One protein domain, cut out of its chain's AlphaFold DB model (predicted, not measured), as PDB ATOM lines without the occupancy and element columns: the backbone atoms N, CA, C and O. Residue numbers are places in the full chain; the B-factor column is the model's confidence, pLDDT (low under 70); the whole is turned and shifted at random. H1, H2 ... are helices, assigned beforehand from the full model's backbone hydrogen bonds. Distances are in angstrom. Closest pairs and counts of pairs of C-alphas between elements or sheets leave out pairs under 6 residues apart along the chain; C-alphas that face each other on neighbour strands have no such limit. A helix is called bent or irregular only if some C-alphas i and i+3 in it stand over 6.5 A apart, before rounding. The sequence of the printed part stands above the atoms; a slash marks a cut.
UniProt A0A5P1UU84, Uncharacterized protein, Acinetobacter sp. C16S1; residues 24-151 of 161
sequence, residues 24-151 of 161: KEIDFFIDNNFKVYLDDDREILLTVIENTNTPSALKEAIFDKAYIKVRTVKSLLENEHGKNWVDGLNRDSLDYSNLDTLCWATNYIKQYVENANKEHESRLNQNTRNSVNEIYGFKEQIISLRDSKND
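This is residues 24 to 151 of the 161 residues of an uncharacterized protein of Acinetobacter sp. C16S1 (UniProt A0A5P1UU84). The longest helix, H1, is bent and wraps round part of a core made by two long helices, H2 and H4, that cross at a steep angle; its first arm lies beside H2 and its second arm packs on H4. H7 runs along H4 elsewhere, with short H3 beside H7, while H6 packs on both H2 and H4. The tiny helix H5 lies farthest from the mean of the C-alphas and touches no helix. The printed part has 128 residues with seven named helices, H1 to H7 in order, and no named strand: all helix. It is compact, with a radius of gyration of the C-alphas of 14.4 A, and spans 41 by 30 by 25 A.

H1, residues 24 to 50, was assigned as one helix by its hydrogen bonds but is bent: C-alphas 40 and 43 are 7.5 A apart. Its arm H1a, residues 24 to 40, begins at C-alpha 24 (47.272, -7.072, -15.276), is 23.3 A long and is irregular, with C-alphas 32 and 35 6.6 A apart. Arm H1b is residues 43 to 50. H2, residues 56 to 81, is 36.4 A long, beginning at C-alpha 56 (17.535, -13.097, 7.831). H3 is residues 85 to 91; H4, residues 96 to 114, is 27.1 A long. H5 is residues 118 to 121, and H6, residues 126 to 137, is 16.4 A long. H7, residues 139 to 147, ends at C-alpha 147 (30.469, -27.625, -18.444).

H2 and H4 are the hub, each touching four helices. They touch at a steep tilt of 60 degrees, opposite ways, closest at the C-alphas of Phe 63 and Ile 109, 5.7 A apart. H1a touches H2 at a shallow tilt of 27 degrees, opposite ways, closest at the C-alphas of Ile 26 and Leu 76, 6.6 A. H1b touches H4 at a steep tilt of 44 degrees, closest at the C-alphas of Ile 49 and Tyr 108, 6.8 A. H7 touches H4 at a shallow tilt of 17 degrees, opposite ways, with the C-alphas of Tyr 96 and Arg 146 closest, 5.2 A. H3 touches H7 at a shallow tilt of 11 degrees, the C-alphas of Val 86 and Ile 142 closest at 6.5 A. H6 touches H4, the C-alphas of Thr 106 and Tyr 136 closest at 5.9 A, and H2, those of Arg 71 and Ile 135 closest at 7.5 A. Each O i to N i+4 pair is within hydrogen-bond range in H1b, H2, H3, H4, H6 and H7, and 11 of 13 are in H1a; H5 is too short for such a pair.

The two C-alphas farthest apart, those of Ser 122 and Asp 151, are 43.2 A apart. The printed part has no cut, and its links between helices are tight. Residues 50 to 55, of which 50 belongs to H1b, stand free. Mean pLDDT of the printed part is 87.4; residues 117 to 123 and 150 to 151 are under 70.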
ATOM      1  N   LYS A  24      46.544  -6.340 -16.328       82.88
ATOM      2  CA  LYS A  24      47.272  -7.072 -15.276       82.88
ATOM      3  C   LYS A  24      46.684  -6.903 -13.873       82.88
ATOM      4  O   LYS A  24      46.828  -7.797 -13.043       82.88
ATOM      5  N   GLU A  25      46.103  -5.746 -13.572       84.50
ATOM      6  CA  GLU A  25      45.455  -5.484 -12.283       84.50
ATOM      7  C   GLU A  25      44.125  -6.240 -12.178       84.50
ATOM      8  O   GLU A  25      43.774  -6.701 -11.091       84.50
ATOM      9  N   ILE A  26      43.418  -6.409 -13.301       86.94
ATOM     10  CA  ILE A  26      42.166  -7.171 -13.373       86.94
ATOM     11  C   ILE A  26      42.453  -8.664 -13.227       86.94
ATOM     12  O   ILE A  26      41.889  -9.288 -12.326       86.94
ATOM     13  N   ASP A  27      43.403  -9.196 -14.000       86.38
ATOM     14  CA  ASP A  27      43.881 -10.577 -13.873       86.38
ATOM     15  C   ASP A  27      44.294 -10.867 -12.412       86.38
ATOM     16  O   ASP A  27      43.851 -11.836 -11.790       86.38
ATOM     17  N   PHE A  28      45.069  -9.958 -11.797       87.12
ATOM     18  CA  PHE A  28      45.481 -10.076 -10.397       87.12
ATOM     19  C   PHE A  28      44.294 -10.076  -9.426       87.12
ATOM     20  O   PHE A  28      44.280 -10.858  -8.468       87.12
ATOM     21  N   PHE A  29      43.308  -9.200  -9.634       88.38
ATOM     22  CA  PHE A  29      42.104  -9.161  -8.809       88.38
ATOM     23  C   PHE A  29      41.329 -10.478  -8.906       88.38
ATOM     24  O   PHE A  29      40.886 -11.011  -7.885       88.38
ATOM     25  N   ILE A  30      41.189 -11.029 -10.106       89.81
ATOM     26  CA  ILE A  30      40.436 -12.260 -10.330       89.81
ATOM     27  C   ILE A  30      41.131 -13.438  -9.657       89.81
ATOM     28  O   ILE A  30      40.498 -14.135  -8.858       89.81
ATOM     29  N   ASP A  31      42.436 -13.585  -9.873       87.75
ATOM     30  CA  ASP A  31      43.218 -14.676  -9.298       87.75
ATOM     31  C   ASP A  31      43.303 -14.612  -7.770       87.75
ATOM     32  O   ASP A  31      43.091 -15.615  -7.091       87.75
ATOM     33  N   ASN A  32      43.577 -13.433  -7.207       85.81
ATOM     34  CA  ASN A  32      43.918 -13.315  -5.787       85.81
ATOM     35  C   ASN A  32      42.739 -12.922  -4.894       85.81
ATOM     36  O   ASN A  32      42.848 -13.015  -3.674       85.81
ATOM     37  N   ASN A  33      41.624 -12.450  -5.461       89.75
ATOM     38  CA  ASN A  33      40.460 -12.040  -4.671       89.75
ATOM     39  C   ASN A  33      39.200 -12.801  -5.046       89.75
ATOM     40  O   ASN A  33      38.450 -13.194  -4.152       89.75
ATOM     41  N   PHE A  34      38.908 -12.948  -6.338       93.25
ATOM     42  CA  PHE A  34      37.632 -13.524  -6.736       93.25
ATOM     43  C   PHE A  34      37.615 -15.043  -6.632       93.25
ATOM     44  O   PHE A  34      36.695 -15.575  -6.021       93.25
ATOM     45  N   LYS A  35      38.640 -15.728  -7.153       92.62
ATOM     46  CA  LYS A  35      38.761 -17.187  -7.014       92.62
ATOM     47  C   LYS A  35      38.801 -17.608  -5.548       92.62
ATOM     48  O   LYS A  35      37.999 -18.435  -5.141       92.62
ATOM     49  N   VAL A  36      39.622 -16.926  -4.744       90.06
ATOM     50  CA  VAL A  36      39.701 -17.146  -3.290       90.06
ATOM     51  C   VAL A  36      38.332 -16.998  -2.622       90.06
ATOM     52  O   VAL A  36      37.933 -17.857  -1.850       90.06
ATOM     53  N   TYR A  37      37.570 -15.952  -2.962       90.62
ATOM     54  CA  TYR A  37      36.198 -15.806  -2.466       90.62
ATOM     55  C   TYR A  37      35.304 -16.987  -2.864       90.62
ATOM     56  O   TYR A  37      34.566 -17.487  -2.022       90.62
ATOM     57  N   LEU A  38      35.340 -17.408  -4.132       90.75
ATOM     58  CA  LEU A  38      34.516 -18.516  -4.612       90.75
ATOM     59  C   LEU A  38      34.867 -19.818  -3.890       90.75
ATOM     60  O   LEU A  38      33.965 -20.572  -3.548       90.75
ATOM     61  N   ASP A  39      36.144 -20.065  -3.622       88.44
ATOM     62  CA  ASP A  39      36.577 -21.276  -2.931       88.44
ATOM     63  C   ASP A  39      36.229 -21.246  -1.436       88.44
ATOM     64  O   ASP A  39      35.635 -22.199  -0.928       88.44
ATOM     65  N   ASP A  40      36.516 -20.140  -0.744       88.19
ATOM     66  CA  ASP A  40      36.299 -20.012   0.703       88.19
ATOM     67  C   ASP A  40      34.807 -19.996   1.081       88.19
ATOM     68  O   ASP A  40      34.405 -20.562   2.101       88.19
ATOM     69  N   ASP A  41      33.964 -19.352   0.267       86.00
ATOM     70  CA  ASP A  41      32.550 -19.148   0.595       86.00
ATOM     71  C   ASP A  41      31.624 -20.235   0.043       86.00
ATOM     72  O   ASP A  41      30.420 -20.203   0.322       86.00
ATOM     73  N   ARG A  42      32.149 -21.207  -0.712       86.69
ATOM     74  CA  ARG A  42      31.353 -22.270  -1.342       86.69
ATOM     75  C   ARG A  42      30.428 -22.965  -0.343       86.69
ATOM     76  O   ARG A  42      29.218 -23.003  -0.546       86.69
ATOM     77  N   GLU A  43      30.983 -23.466   0.756       86.12
ATOM     78  CA  GLU A  43      30.223 -24.197   1.780       86.12
ATOM     79  C   GLU A  43      29.175 -23.313   2.467       86.12
ATOM     80  O   GLU A  43      28.066 -23.763   2.765       86.12
ATOM     81  N   ILE A  44      29.493 -22.033   2.685       87.81
ATOM     82  CA  ILE A  44      28.572 -21.068   3.297       87.81
ATOM     83  C   ILE A  44      27.385 -20.811   2.364       87.81
ATOM     84  O   ILE A  44      26.236 -20.850   2.809       87.81
ATOM     85  N   LEU A  45      27.650 -20.580   1.074       86.94
ATOM     86  CA  LEU A  45      26.616 -20.372   0.062       86.94
ATOM     87  C   LEU A  45      25.689 -21.585  -0.029       86.94
ATOM     88  O   LEU A  45      24.473 -21.424   0.072       86.94
ATOM     89  N   LEU A  46      26.250 -22.790  -0.151       83.31
ATOM     90  CA  LEU A  46      25.477 -24.031  -0.245       83.31
ATOM     91  C   LEU A  46      24.627 -24.258   1.009       83.31
ATOM     92  O   LEU A  46      23.418 -24.464   0.906       83.31
ATOM     93  N   THR A  47      25.220 -24.095   2.194       84.56
ATOM     94  CA  THR A  47      24.508 -24.234   3.473       84.56
ATOM     95  C   THR A  47      23.304 -23.298   3.553       84.56
ATOM     96  O   THR A  47      22.227 -23.702   3.987       84.56
ATOM     97  N   VAL A  48      23.461 -22.036   3.150       84.62
ATOM     98  CA  VAL A  48      22.382 -21.045   3.252       84.62
ATOM     99  C   VAL A  48      21.310 -21.221   2.182       84.62
ATOM    100  O   VAL A  48      20.142 -20.934   2.451       84.62
ATOM    101  N   ILE A  49      21.677 -21.723   1.004       80.75
ATOM    102  CA  ILE A  49      20.729 -22.087  -0.054       80.75
ATOM    103  C   ILE A  49      19.869 -23.282   0.378       80.75
ATOM    104  O   ILE A  49      18.652 -23.257   0.201       80.75
ATOM    105  N   GLU A  50      20.474 -24.304   0.984       81.31
ATOM    106  CA  GLU A  50      19.769 -25.512   1.425       81.31
ATOM    107  C   GLU A  50      18.964 -25.296   2.720       81.31
ATOM    108  O   GLU A  50      17.926 -25.929   2.933       81.31
ATOM    109  N   ASN A  51      19.405 -24.386   3.597       82.38
ATOM    110  CA  ASN A  51      18.795 -24.171   4.907       82.38
ATOM    111  C   ASN A  51      17.807 -22.993   4.926       82.38
ATOM    112  O   ASN A  51      18.165 -21.827   5.144       82.38
ATOM    113  N   THR A  52      16.518 -23.319   4.824       75.25
ATOM    114  CA  THR A  52      15.414 -22.347   4.876       75.25
ATOM    115  C   THR A  52      15.336 -21.572   6.196       75.25
ATOM    116  O   THR A  52      14.925 -20.406   6.183       75.25
ATOM    117  N   ASN A  53      15.815 -22.156   7.301       84.19
ATOM    118  CA  ASN A  53      15.811 -21.564   8.644       84.19
ATOM    119  C   ASN A  53      16.996 -20.622   8.910       84.19
ATOM    120  O   ASN A  53      17.130 -20.113  10.024       84.19
ATOM    121  N   THR A  54      17.861 -20.376   7.920       84.56
ATOM    122  CA  THR A  54      18.976 -19.433   8.072       84.56
ATOM    123  C   THR A  54      18.453 -18.047   8.498       84.56
ATOM    124  O   THR A  54      17.525 -17.534   7.859       84.56
ATOM    125  N   PRO A  55      19.031 -17.415   9.543       88.06
ATOM    126  CA  PRO A  55      18.603 -16.097  10.009       88.06
ATOM    127  C   PRO A  55      18.636 -15.036   8.902       88.06
ATOM    128  O   PRO A  55      19.586 -14.991   8.121       88.06
ATOM    129  N   SER A  56      17.645 -14.138   8.869       85.25
ATOM    130  CA  SER A  56      17.535 -13.097   7.831       85.25
ATOM    131  C   SER A  56      18.787 -12.223   7.722       85.25
ATOM    132  O   SER A  56      19.269 -11.993   6.621       85.25
ATOM    133  N   ALA A  57      19.379 -11.824   8.854       87.38
ATOM    134  CA  ALA A  57      20.607 -11.026   8.869       87.38
ATOM    135  C   ALA A  57      21.813 -11.757   8.248       87.38
ATOM    136  O   ALA A  57      22.656 -11.133   7.611       87.38
ATOM    137  N   LEU A  58      21.891 -13.086   8.404       88.12
ATOM    138  CA  LEU A  58      22.943 -13.886   7.773       88.12
ATOM    139  C   LEU A  58      22.692 -14.028   6.268       88.12
ATOM    140  O   LEU A  58      23.628 -13.899   5.484       88.12
ATOM    141  N   LYS A  59      21.430 -14.219   5.857       88.19
ATOM    142  CA  LYS A  59      21.056 -14.206   4.435       88.19
ATOM    143  C   LYS A  59      21.424 -12.872   3.775       88.19
ATOM    144  O   LYS A  59      21.999 -12.851   2.694       88.19
ATOM    145  N   GLU A  60      21.157 -11.764   4.459       88.62
ATOM    146  CA  GLU A  60      21.517 -10.427   3.989       88.62
ATOM    147  C   GLU A  60      23.032 -10.250   3.839       88.62
ATOM    148  O   GLU A  60      23.498  -9.841   2.780       88.62
ATOM    149  N   ALA A  61      23.817 -10.620   4.855       89.94
ATOM    150  CA  ALA A  61      25.272 -10.489   4.797       89.94
ATOM    151  C   ALA A  61      25.890 -11.299   3.643       89.94
ATOM    152  O   ALA A  61      26.811 -10.831   2.968       89.94
ATOM    153  N   ILE A  62      25.371 -12.504   3.394       91.31
ATOM    154  CA  ILE A  62      25.813 -13.351   2.280       91.31
ATOM    155  C   ILE A  62      25.381 -12.746   0.946       91.31
ATOM    156  O   ILE A  62      26.177 -12.728   0.007       91.31
ATOM    157  N   PHE A  63      24.162 -12.205   0.862       91.94
ATOM    158  CA  PHE A  63      23.686 -11.508  -0.329       91.94
ATOM    159  C   PHE A  63      24.593 -10.326  -0.672       91.94
ATOM    160  O   PHE A  63      25.070 -10.257  -1.801       91.94
ATOM    161  N   ASP A  64      24.879  -9.440   0.283       91.94
ATOM    162  CA  ASP A  64      25.707  -8.256   0.049       91.94
ATOM    163  C   ASP A  64      27.113  -8.646  -0.412       91.94
ATOM    164  O   ASP A  64      27.623  -8.107  -1.400       91.94
ATOM    165  N   LYS A  65      27.725  -9.631   0.256       92.75
ATOM    166  CA  LYS A  65      29.054 -10.132  -0.105       92.75
ATOM    167  C   LYS A  65      29.062 -10.708  -1.522       92.75
ATOM    168  O   LYS A  65      29.887 -10.293  -2.340       92.75
ATOM    169  N   ALA A  66      28.128 -11.608  -1.831       93.81
ATOM    170  CA  ALA A  66      28.032 -12.235  -3.144       93.81
ATOM    171  C   ALA A  66      27.729 -11.209  -4.240       93.81
ATOM    172  O   ALA A  66      28.412 -11.170  -5.265       93.81
ATOM    173  N   TYR A  67      26.755 -10.330  -4.008       94.50
ATOM    174  CA  TYR A  67      26.349  -9.296  -4.948       94.50
ATOM    175  C   TYR A  67      27.499  -8.347  -5.282       94.50
ATOM    176  O   TYR A  67      27.779  -8.126  -6.461       94.50
ATOM    177  N   ILE A  68      28.208  -7.829  -4.273       93.50
ATOM    178  CA  ILE A  68      29.343  -6.921  -4.482       93.50
ATOM    179  C   ILE A  68      30.453  -7.619  -5.269       93.50
ATOM    180  O   ILE A  68      30.967  -7.039  -6.227       93.50
ATOM    181  N   LYS A  69      30.817  -8.858  -4.911       94.31
ATOM    182  CA  LYS A  69      31.895  -9.599  -5.582       94.31
ATOM    183  C   LYS A  69      31.559  -9.891  -7.043       94.31
ATOM    184  O   LYS A  69      32.335  -9.519  -7.922       94.31
ATOM    185  N   VAL A  70      30.385 -10.463  -7.311       95.62
ATOM    186  CA  VAL A  70      29.949 -10.797  -8.677       95.62
ATOM    187  C   VAL A  70      29.787  -9.537  -9.527       95.62
ATOM    188  O   VAL A  70      30.280  -9.487 -10.652       95.62
ATOM    189  N   ARG A  71      29.172  -8.475  -8.987       94.81
ATOM    190  CA  ARG A  71      29.019  -7.200  -9.702       94.81
ATOM    191  C   ARG A  71      30.363  -6.551 -10.026       94.81
ATOM    192  O   ARG A  71      30.513  -6.003 -11.115       94.81
ATOM    193  N   THR A  72      31.315  -6.590  -9.095       93.44
ATOM    194  CA  THR A  72      32.650  -6.009  -9.299       93.44
ATOM    195  C   THR A  72      33.376  -6.729 -10.428       93.44
ATOM    196  O   THR A  72      33.834  -6.075 -11.357       93.44
ATOM    197  N   VAL A  73      33.407  -8.063 -10.401       93.69
ATOM    198  CA  VAL A  73      34.058  -8.862 -11.451       93.69
ATOM    199  C   VAL A  73      33.395  -8.660 -12.801       93.69
ATOM    200  O   VAL A  73      34.095  -8.391 -13.771       93.69
ATOM    201  N   LYS A  74      32.057  -8.700 -12.860       93.94
ATOM    202  CA  LYS A  74      31.319  -8.373 -14.084       93.94
ATOM    203  C   LYS A  74      31.751  -7.016 -14.636       93.94
ATOM    204  O   LYS A  74      32.076  -6.921 -15.808       93.94
ATOM    205  N   SER A  75      31.780  -5.978 -13.797       92.25
ATOM    206  CA  SER A  75      32.146  -4.630 -14.239       92.25
ATOM    207  C   SER A  75      33.595  -4.529 -14.714       92.25
ATOM    208  O   SER A  75      33.846  -3.823 -15.685       92.25
ATOM    209  N   LEU A  76      34.541  -5.176 -14.027       91.62
ATOM    210  CA  LEU A  76      35.953  -5.170 -14.416       91.62
ATOM    211  C   LEU A  76      36.139  -5.855 -15.772       91.62
ATOM    212  O   LEU A  76      36.678  -5.255 -16.697       91.62
ATOM    213  N   LEU A  77      35.587  -7.057 -15.914       90.88
ATOM    214  CA  LEU A  77      35.686  -7.836 -17.141       90.88
ATOM    215  C   LEU A  77      34.913  -7.210 -18.303       90.88
ATOM    216  O   LEU A  77      35.361  -7.304 -19.440       90.88
ATOM    217  N   GLU A  78      33.789  -6.530 -18.055       90.31
ATOM    218  CA  GLU A  78      33.085  -5.810 -19.122       90.31
ATOM    219  C   GLU A  78      33.877  -4.614 -19.655       90.31
ATOM    220  O   GLU A  78      33.821  -4.309 -20.850       90.31
ATOM    221  N   ASN A  79      34.613  -3.932 -18.774       87.00
ATOM    222  CA  ASN A  79      35.469  -2.818 -19.165       87.00
ATOM    223  C   ASN A  79      36.655  -3.288 -20.016       87.00
ATOM    224  O   ASN A  79      37.072  -2.569 -20.922       87.00
ATOM    225  N   GLU A  80      37.172  -4.483 -19.740       83.06
ATOM    226  CA  GLU A  80      38.335  -5.046 -20.423       83.06
ATOM    227  C   GLU A  80      37.976  -5.804 -21.711       83.06
ATOM    228  O   GLU A  80      38.623  -5.628 -22.744       83.06
ATOM    229  N   HIS A  81      36.916  -6.612 -21.678       77.31
ATOM    230  CA  HIS A  81      36.574  -7.574 -22.732       77.31
ATOM    231  C   HIS A  81      35.288  -7.243 -23.499       77.31
ATOM    232  O   HIS A  81      34.890  -7.977 -24.405       77.31
ATOM    233  N   GLY A  82      34.636  -6.119 -23.193       75.50
ATOM    234  CA  GLY A  82      33.356  -5.735 -23.786       75.50
ATOM    235  C   GLY A  82      32.158  -6.351 -23.058       75.50
ATOM    236  O   GLY A  82      32.281  -6.931 -21.993       75.50
ATOM    237  N   LYS A  83      30.946  -6.225 -23.612       76.94
ATOM    238  CA  LYS A  83      29.684  -6.478 -22.875       76.94
ATOM    239  C   LYS A  83      29.470  -7.909 -22.350       76.94
ATOM    240  O   LYS A  83      28.494  -8.134 -21.640       76.94
ATOM    241  N   ASN A  84      30.301  -8.876 -22.731       85.19
ATOM    242  CA  ASN A  84      30.189 -10.252 -22.268       85.19
ATOM    243  C   ASN A  84      31.344 -10.611 -21.328       85.19
ATOM    244  O   ASN A  84      32.369 -11.140 -21.745       85.19
ATOM    245  N   TRP A  85      31.161 -10.362 -20.033       91.00
ATOM    246  CA  TRP A  85      32.158 -10.715 -19.019       91.00
ATOM    247  C   TRP A  85      32.456 -12.217 -18.910       91.00
ATOM    248  O   TRP A  85      33.505 -12.580 -18.384       91.00
ATOM    249  N   VAL A  86      31.577 -13.098 -19.406       91.56
ATOM    250  CA  VAL A  86      31.810 -14.553 -19.377       91.56
ATOM    251  C   VAL A  86      32.994 -14.942 -20.265       91.56
ATOM    252  O   VAL A  86      33.723 -15.877 -19.935       91.56
ATOM    253  N   ASP A  87      33.250 -14.186 -21.335       87.88
ATOM    254  CA  ASP A  87      34.437 -14.380 -22.171       87.88
ATOM    255  C   ASP A  87      35.724 -14.081 -21.382       87.88
ATOM    256  O   ASP A  87      36.705 -14.818 -21.495       87.88
ATOM    257  N   GLY A  88      35.685 -13.065 -20.513       87.69
ATOM    258  CA  GLY A  88      36.753 -12.762 -19.559       87.69
ATOM    259  C   GLY A  88      36.985 -13.897 -18.558       87.69
ATOM    260  O   GLY A  88      38.094 -14.405 -18.442       87.69
ATOM    261  N   LEU A  89      35.914 -14.422 -17.947       90.25
ATOM    262  CA  LEU A  89      36.013 -15.577 -17.036       90.25
ATOM    263  C   LEU A  89      36.676 -16.801 -17.692       90.25
ATOM    264  O   LEU A  89      37.370 -17.570 -17.025       90.25
ATOM    265  N   ASN A  90      36.445 -17.012 -18.993       87.88
ATOM    266  CA  ASN A  90      37.065 -18.108 -19.732       87.88
ATOM    267  C   ASN A  90      38.579 -17.914 -19.898       87.88
ATOM    268  O   ASN A  90      39.332 -18.886 -19.794       87.88
ATOM    269  N   ARG A  91      39.012 -16.674 -20.146       85.56
ATOM    270  CA  ARG A  91      40.421 -16.293 -20.275       85.56
ATOM    271  C   ARG A  91      41.166 -16.467 -18.951       85.56
ATOM    272  O   ARG A  91      42.246 -17.057 -18.940       85.56
ATOM    273  N   ASP A  92      40.544 -16.086 -17.840       83.69
ATOM    274  CA  ASP A  92      41.183 -16.086 -16.516       83.69
ATOM    275  C   ASP A  92      41.256 -17.468 -15.866       83.69
ATOM    276  O   ASP A  92      41.536 -17.599 -14.677       83.69
ATOM    277  N   SER A  93      41.033 -18.537 -16.635       82.12
ATOM    278  CA  SER A  93      41.281 -19.919 -16.212       82.12
ATOM    279  C   SER A  93      40.568 -20.307 -14.908       82.12
ATOM    280  O   SER A  93      41.133 -21.031 -14.088       82.12
ATOM    281  N   LEU A  94      39.335 -19.829 -14.700       88.38
ATOM    282  CA  LEU A  94      38.474 -20.364 -13.645       88.38
ATOM    283  C   LEU A  94      38.212 -21.851 -13.917       88.38
ATOM    284  O   LEU A  94      37.894 -22.248 -15.046       88.38
ATOM    285  N   ASP A  95      38.350 -22.663 -12.873       88.31
ATOM    286  CA  ASP A  95      38.074 -24.091 -12.956       88.31
ATOM    287  C   ASP A  95      36.570 -24.393 -12.823       88.31
ATOM    288  O   ASP A  95      35.731 -23.505 -12.638       88.31
ATOM    289  N   TYR A  96      36.214 -25.676 -12.931       88.31
ATOM    290  CA  TYR A  96      34.829 -26.121 -12.776       88.31
ATOM    291  C   TYR A  96      34.235 -25.710 -11.415       88.31
ATOM    292  O   TYR A  96      33.091 -25.260 -11.356       88.31
ATOM    293  N   SER A  97      34.989 -25.856 -10.319       87.56
ATOM    294  CA  SER A  97      34.510 -25.578  -8.960       87.56
ATOM    295  C   SER A  97      34.204 -24.094  -8.769       87.56
ATOM    296  O   SER A  97      33.144 -23.745  -8.236       87.56
ATOM    297  N   ASN A  98      35.093 -23.223  -9.252       91.44
ATOM    298  CA  ASN A  98      34.900 -21.781  -9.217       91.44
ATOM    299  C   ASN A  98      33.627 -21.393  -9.989       91.44
ATOM    300  O   ASN A  98      32.776 -20.674  -9.468       91.44
ATOM    301  N   LEU A  99      33.462 -21.902 -11.216       92.50
ATOM    302  CA  LEU A  99      32.316 -21.574 -12.073       92.50
ATOM    303  C   LEU A  99      30.990 -22.127 -11.530       92.50
ATOM    304  O   LEU A  99      29.954 -21.470 -11.636       92.50
ATOM    305  N   ASP A 100      31.010 -23.300 -10.899       90.62
ATOM    306  CA  ASP A 100      29.838 -23.869 -10.233       90.62
ATOM    307  C   ASP A 100      29.429 -23.047  -9.002       90.62
ATOM    308  O   ASP A 100      28.249 -22.742  -8.813       90.62
ATOM    309  N   THR A 101      30.402 -22.583  -8.215       91.94
ATOM    310  CA  THR A 101      30.130 -21.701  -7.072       91.94
ATOM    311  C   THR A 101      29.625 -20.332  -7.523       91.94
ATOM    312  O   THR A 101      28.702 -19.781  -6.924       91.94
ATOM    313  N   LEU A 102      30.153 -19.799  -8.627       95.00
ATOM    314  CA  LEU A 102      29.649 -18.572  -9.239       95.00
ATOM    315  C   LEU A 102      28.192 -18.724  -9.701       95.00
ATOM    316  O   LEU A 102      27.386 -17.804  -9.526       95.00
ATOM    317  N   CYS A 103      27.831 -19.882 -10.255       93.56
ATOM    318  CA  CYS A 103      26.448 -20.193 -10.604       93.56
ATOM    319  C   CYS A 103      25.547 -20.198  -9.358       93.56
ATOM    320  O   CYS A 103      24.499 -19.544  -9.355       93.56
ATOM    321  N   TRP A 104      25.977 -20.842  -8.270       93.00
ATOM    322  CA  TRP A 104      25.247 -20.833  -7.000       93.00
ATOM    323  C   TRP A 104      25.090 -19.429  -6.415       93.00
ATOM    324  O   TRP A 104      23.981 -19.050  -6.039       93.00
ATOM    325  N   ALA A 105      26.154 -18.623  -6.412       94.81
ATOM    326  CA  ALA A 105      26.098 -17.226  -5.994       94.81
ATOM    327  C   ALA A 105      25.098 -16.426  -6.846       94.81
ATOM    328  O   ALA A 105      24.272 -15.691  -6.310       94.81
ATOM    329  N   THR A 106      25.117 -16.615  -8.168       95.00
ATOM    330  CA  THR A 106      24.191 -15.961  -9.106       95.00
ATOM    331  C   THR A 106      22.732 -16.331  -8.822       95.00
ATOM    332  O   THR A 106      21.874 -15.446  -8.742       95.00
ATOM    333  N   ASN A 107      22.445 -17.619  -8.608       92.31
ATOM    334  CA  ASN A 107      21.122 -18.099  -8.205       92.31
ATOM    335  C   ASN A 107      20.696 -17.504  -6.857       92.31
ATOM    336  O   ASN A 107      19.575 -17.017  -6.725       92.31
ATOM    337  N   TYR A 108      21.587 -17.514  -5.865       92.06
ATOM    338  CA  TYR A 108      21.294 -17.016  -4.527       92.06
ATOM    339  C   TYR A 108      20.942 -15.525  -4.526       92.06
ATOM    340  O   TYR A 108      19.915 -15.133  -3.975       92.06
ATOM    341  N   ILE A 109      21.748 -14.700  -5.203       94.00
ATOM    342  CA  ILE A 109      21.507 -13.257  -5.347       94.00
ATOM    343  C   ILE A 109      20.120 -13.009  -5.959       94.00
ATOM    344  O   ILE A 109      19.366 -12.159  -5.478       94.00
ATOM    345  N   LYS A 110      19.760 -13.770  -7.001       93.62
ATOM    346  CA  LYS A 110      18.452 -13.676  -7.657       93.62
ATOM    347  C   LYS A 110      17.310 -14.058  -6.716       93.62
ATOM    348  O   LYS A 110      16.381 -13.269  -6.543       93.62
ATOM    349  N   GLN A 111      17.407 -15.220  -6.075       90.06
ATOM    350  CA  GLN A 111      16.396 -15.715  -5.140       90.06
ATOM    351  C   GLN A 111      16.201 -14.772  -3.953       90.06
ATOM    352  O   GLN A 111      15.071 -14.551  -3.528       90.06
ATOM    353  N   TYR A 112      17.280 -14.193  -3.423       89.94
ATOM    354  CA  TYR A 112      17.199 -13.235  -2.329       89.94
ATOM    355  C   TYR A 112      16.378 -11.999  -2.724       89.94
ATOM    356  O   TYR A 112      15.501 -11.580  -1.974       89.94
ATOM    357  N   VAL A 113      16.604 -11.445  -3.922       91.19
ATOM    358  CA  VAL A 113      15.851 -10.278  -4.420       91.19
ATOM    359  C   VAL A 113      14.381 -10.599  -4.701       91.19
ATOM    360  O   VAL A 113      13.523  -9.742  -4.483       91.19
ATOM    361  N   GLU A 114      14.085 -11.802  -5.196       88.25
ATOM    362  CA  GLU A 114      12.715 -12.244  -5.498       88.25
ATOM    363  C   GLU A 114      11.906 -12.569  -4.243       88.25
ATOM    364  O   GLU A 114      10.713 -12.281  -4.190       88.25
ATOM    365  N   ASN A 115      12.563 -13.116  -3.221       84.69
ATOM    366  CA  ASN A 115      11.938 -13.497  -1.956       84.69
ATOM    367  C   ASN A 115      12.068 -12.419  -0.870       84.69
ATOM    368  O   ASN A 115      11.702 -12.660   0.283       84.69
ATOM    369  N   ALA A 116      12.601 -11.242  -1.210       75.12
ATOM    370  CA  ALA A 116      12.738 -10.137  -0.276       75.12
ATOM    371  C   ALA A 116      11.355  -9.735   0.256       75.12
ATOM    372  O   ALA A 116      10.505  -9.226  -0.471       75.12
ATOM    373  N   ASN A 117      11.127  -9.975   1.546       63.53
ATOM    374  CA  ASN A 117       9.923  -9.525   2.232       63.53
ATOM    375  C   ASN A 117       9.959  -7.992   2.440       63.53
ATOM    376  O   ASN A 117      10.974  -7.332   2.201       63.53
ATOM    377  N   LYS A 118       8.866  -7.420   2.968       56.66
ATOM    378  CA  LYS A 118       8.742  -5.973   3.252       56.66
ATOM    379  C   LYS A 118       9.887  -5.380   4.095       56.66
ATOM    380  O   LYS A 118      10.140  -4.184   4.005       56.66
ATOM    381  N   GLU A 119      10.569  -6.186   4.910       58.03
ATOM    382  CA  GLU A 119      11.688  -5.760   5.765       58.03
ATOM    383  C   GLU A 119      12.996  -5.554   4.971       58.03
ATOM    384  O   GLU A 119      13.850  -4.762   5.364       58.03
ATOM    385  N   HIS A 120      13.132  -6.210   3.814       62.81
ATOM    386  CA  HIS A 120      14.321  -6.145   2.954       62.81
ATOM    387  C   HIS A 120      14.062  -5.337   1.667       62.81
ATOM    388  O   HIS A 120      15.002  -4.822   1.059       62.81
ATOM    389  N   GLU A 121      12.793  -5.141   1.281       64.69
ATOM    390  CA  GLU A 121      12.403  -4.351   0.103       64.69
ATOM    391  C   GLU A 121      12.890  -2.899   0.135       64.69
ATOM    392  O   GLU A 121      13.280  -2.374  -0.907       64.69
ATOM    393  N   SER A 122      12.902  -2.253   1.307       68.19
ATOM    394  CA  SER A 122      13.299  -0.843   1.450       68.19
ATOM    395  C   SER A 122      14.761  -0.582   1.066       68.19
ATOM    396  O   SER A 122      15.116   0.547   0.726       68.19
ATOM    397  N   ARG A 123      15.600  -1.626   1.082       66.00
ATOM    398  CA  ARG A 123      17.030  -1.572   0.743       66.00
ATOM    399  C   ARG A 123      17.317  -1.981  -0.706       66.00
ATOM    400  O   ARG A 123      18.325  -1.569  -1.278       66.00
ATOM    401  N   LEU A 124      16.408  -2.723  -1.339       84.00
ATOM    402  CA  LEU A 124      16.522  -3.153  -2.733       84.00
ATOM    403  C   LEU A 124      15.931  -2.108  -3.685       84.00
ATOM    404  O   LEU A 124      14.808  -2.242  -4.181       84.00
ATOM    405  N   ASN A 125      16.722  -1.073  -3.970       87.19
ATOM    406  CA  ASN A 125      16.362  -0.081  -4.979       87.19
ATOM    407  C   ASN A 125      16.280  -0.702  -6.393       87.19
ATOM    408  O   ASN A 125      16.809  -1.785  -6.666       87.19
ATOM    409  N   GLN A 126      15.627   0.009  -7.318       88.75
ATOM    410  CA  GLN A 126      15.420  -0.477  -8.687       88.75
ATOM    411  C   GLN A 126      16.737  -0.772  -9.423       88.75
ATOM    412  O   GLN A 126      16.802  -1.721 -10.200       88.75
ATOM    413  N   ASN A 127      17.801  -0.010  -9.152       89.44
ATOM    414  CA  ASN A 127      19.106  -0.226  -9.780       89.44
ATOM    415  C   ASN A 127      19.724  -1.559  -9.341       89.44
ATOM    416  O   ASN A 127      20.252  -2.284 -10.181       89.44
ATOM    417  N   THR A 128      19.621  -1.914  -8.056       91.12
ATOM    418  CA  THR A 128      20.054  -3.222  -7.549       91.12
ATOM    419  C   THR A 128      19.269  -4.339  -8.228       91.12
ATOM    420  O   THR A 128      19.870  -5.278  -8.737       91.12
ATOM    421  N   ARG A 129      17.938  -4.217  -8.326       92.44
ATOM    422  CA  ARG A 129      17.084  -5.224  -8.986       92.44
ATOM    423  C   ARG A 129      17.442  -5.413 -10.460       92.44
ATOM    424  O   ARG A 129      17.575  -6.546 -10.914       92.44
ATOM    425  N   ASN A 130      17.646  -4.318 -11.191       93.69
ATOM    426  CA  ASN A 130      18.066  -4.359 -12.592       93.69
ATOM    427  C   ASN A 130      19.434  -5.036 -12.737       93.69
ATOM    428  O   ASN A 130      19.573  -5.971 -13.517       93.69
ATOM    429  N   SER A 131      20.408  -4.632 -11.918       93.88
ATOM    430  CA  SER A 131      21.751  -5.218 -11.906       93.88
ATOM    431  C   SER A 131      21.732  -6.717 -11.579       93.88
ATOM    432  O   SER A 131      22.460  -7.479 -12.207       93.88
ATOM    433  N   VAL A 132      20.889  -7.159 -10.642       95.25
ATOM    434  CA  VAL A 132      20.722  -8.585 -10.320       95.25
ATOM    435  C   VAL A 132      20.100  -9.356 -11.483       95.25
ATOM    436  O   VAL A 132      20.559 -10.453 -11.794       95.25
ATOM    437  N   ASN A 133      19.101  -8.791 -12.165       95.56
ATOM    438  CA  ASN A 133      18.514  -9.417 -13.351       95.56
ATOM    439  C   ASN A 133      19.522  -9.529 -14.503       95.56
ATOM    440  O   ASN A 133      19.554 -10.556 -15.175       95.56
ATOM    441  N   GLU A 134      20.359  -8.511 -14.710       94.56
ATOM    442  CA  GLU A 134      21.440  -8.559 -15.696       94.56
ATOM    443  C   GLU A 134      22.448  -9.663 -15.372       94.56
ATOM    444  O   GLU A 134      22.752 -10.467 -16.246       94.56
ATOM    445  N   ILE A 135      22.926  -9.743 -14.122       95.44
ATOM    446  CA  ILE A 135      23.834 -10.810 -13.665       95.44
ATOM    447  C   ILE A 135      23.199 -12.185 -13.909       95.44
ATOM    448  O   ILE A 135      23.822 -13.058 -14.512       95.44
ATOM    449  N   TYR A 136      21.940 -12.362 -13.503       95.62
ATOM    450  CA  TYR A 136      21.213 -13.617 -13.678       95.62
ATOM    451  C   TYR A 136      21.019 -13.995 -15.155       95.62
ATOM    452  O   TYR A 136      21.039 -15.175 -15.496       95.62
ATOM    453  N   GLY A 137      20.906 -13.012 -16.053       95.25
ATOM    454  CA  GLY A 137      20.812 -13.234 -17.499       95.25
ATOM    455  C   GLY A 137      22.019 -13.957 -18.115       95.25
ATOM    456  O   GLY A 137      21.888 -14.542 -19.188       95.25
ATOM    457  N   PHE A 138      23.171 -13.974 -17.436       94.06
ATOM    458  CA  PHE A 138      24.362 -14.716 -17.865       94.06
ATOM    459  C   PHE A 138      24.454 -16.136 -17.286       94.06
ATOM    460  O   PHE A 138      25.398 -16.849 -17.623       94.06
ATOM    461  N   LYS A 139      23.489 -16.586 -16.465       94.19
ATOM    462  CA  LYS A 139      23.515 -17.908 -15.806       94.19
ATOM    463  C   LYS A 139      23.822 -19.046 -16.785       94.19
ATOM    464  O   LYS A 139      24.740 -19.821 -16.543       94.19
ATOM    465  N   GLU A 140      23.100 -19.119 -17.900       93.75
ATOM    466  CA  GLU A 140      23.272 -20.203 -18.878       93.75
ATOM    467  C   GLU A 140      24.648 -20.176 -19.557       93.75
ATOM    468  O   GLU A 140      25.217 -21.219 -19.862       93.75
ATOM    469  N   GLN A 141      25.230 -18.988 -19.744       94.19
ATOM    470  CA  GLN A 141      26.581 -18.856 -20.291       94.19
ATOM    471  C   GLN A 141      27.639 -19.296 -19.269       94.19
ATOM    472  O   GLN A 141      28.593 -19.973 -19.638       94.19
ATOM    473  N   ILE A 142      27.445 -18.978 -17.984       94.00
ATOM    474  CA  ILE A 142      28.304 -19.456 -16.888       94.00
ATOM    475  C   ILE A 142      28.231 -20.984 -16.784       94.00
ATOM    476  O   ILE A 142      29.267 -21.634 -16.675       94.00
ATOM    477  N   ILE A 143      27.028 -21.563 -16.867       90.88
ATOM    478  CA  ILE A 143      26.812 -23.018 -16.890       90.88
ATOM    479  C   ILE A 143      27.507 -23.650 -18.097       90.88
ATOM    480  O   ILE A 143      28.254 -24.610 -17.938       90.88
ATOM    481  N   SER A 144      27.327 -23.084 -19.291       91.50
ATOM    482  CA  SER A 144      27.978 -23.592 -20.499       91.50
ATOM    483  C   SER A 144      29.505 -23.522 -20.399       91.50
ATOM    484  O   SER A 144      30.185 -24.473 -20.789       91.50
ATOM    485  N   LEU A 145      30.052 -22.438 -19.838       91.62
ATOM    486  CA  LEU A 145      31.484 -22.305 -19.591       91.62
ATOM    487  C   LEU A 145      31.967 -23.333 -18.563       91.62
ATOM    488  O   LEU A 145      32.979 -23.986 -18.809       91.62
ATOM    489  N   ARG A 146      31.246 -23.519 -17.451       90.62
ATOM    490  CA  ARG A 146      31.532 -24.545 -16.435       90.62
ATOM    491  C   ARG A 146      31.604 -25.929 -17.066       90.62
ATOM    492  O   ARG A 146      32.589 -26.628 -16.868       90.62
ATOM    493  N   ASP A 147      30.591 -26.294 -17.843       86.69
ATOM    494  CA  ASP A 147      30.469 -27.625 -18.444       86.69
ATOM    495  C   ASP A 147      31.516 -27.860 -19.546       86.69
ATOM    496  O   ASP A 147      31.850 -28.999 -19.846       86.69
ATOM    497  N   SER A 148      32.108 -26.794 -20.102       88.19
ATOM    498  CA  SER A 148      33.286 -26.903 -20.975       88.19
ATOM    499  C   SER A 148      34.585 -27.236 -20.222       88.19
ATOM    500  O   SER A 148      35.578 -27.624 -20.846       88.19
ATOM    501  N   LYS A 149      34.621 -27.075 -18.890       86.38
ATOM    502  CA  LYS A 149      35.782 -27.415 -18.059       86.38
ATOM    503  C   LYS A 149      35.685 -28.884 -17.621       86.38
ATOM    504  O   LYS A 149      34.759 -29.258 -16.918       86.38
ATOM    505  N   ASN A 150      36.671 -29.685 -18.044       69.81
ATOM    506  CA  ASN A 150      36.954 -31.096 -17.710       69.81
ATOM    507  C   ASN A 150      35.854 -31.902 -16.964       69.81
ATOM    508  O   ASN A 150      35.679 -31.778 -15.749       69.81
ATOM    509  N   ASP A 151      35.251 -32.857 -17.680       57.91
ATOM    510  CA  ASP A 151      34.191 -33.773 -17.226       57.91
ATOM    511  C   ASP A 151      34.530 -34.624 -15.984       57.91
ATOM    512  O   ASP A 151      33.630 -35.106 -15.295       57.91
TER     513      ASP A 151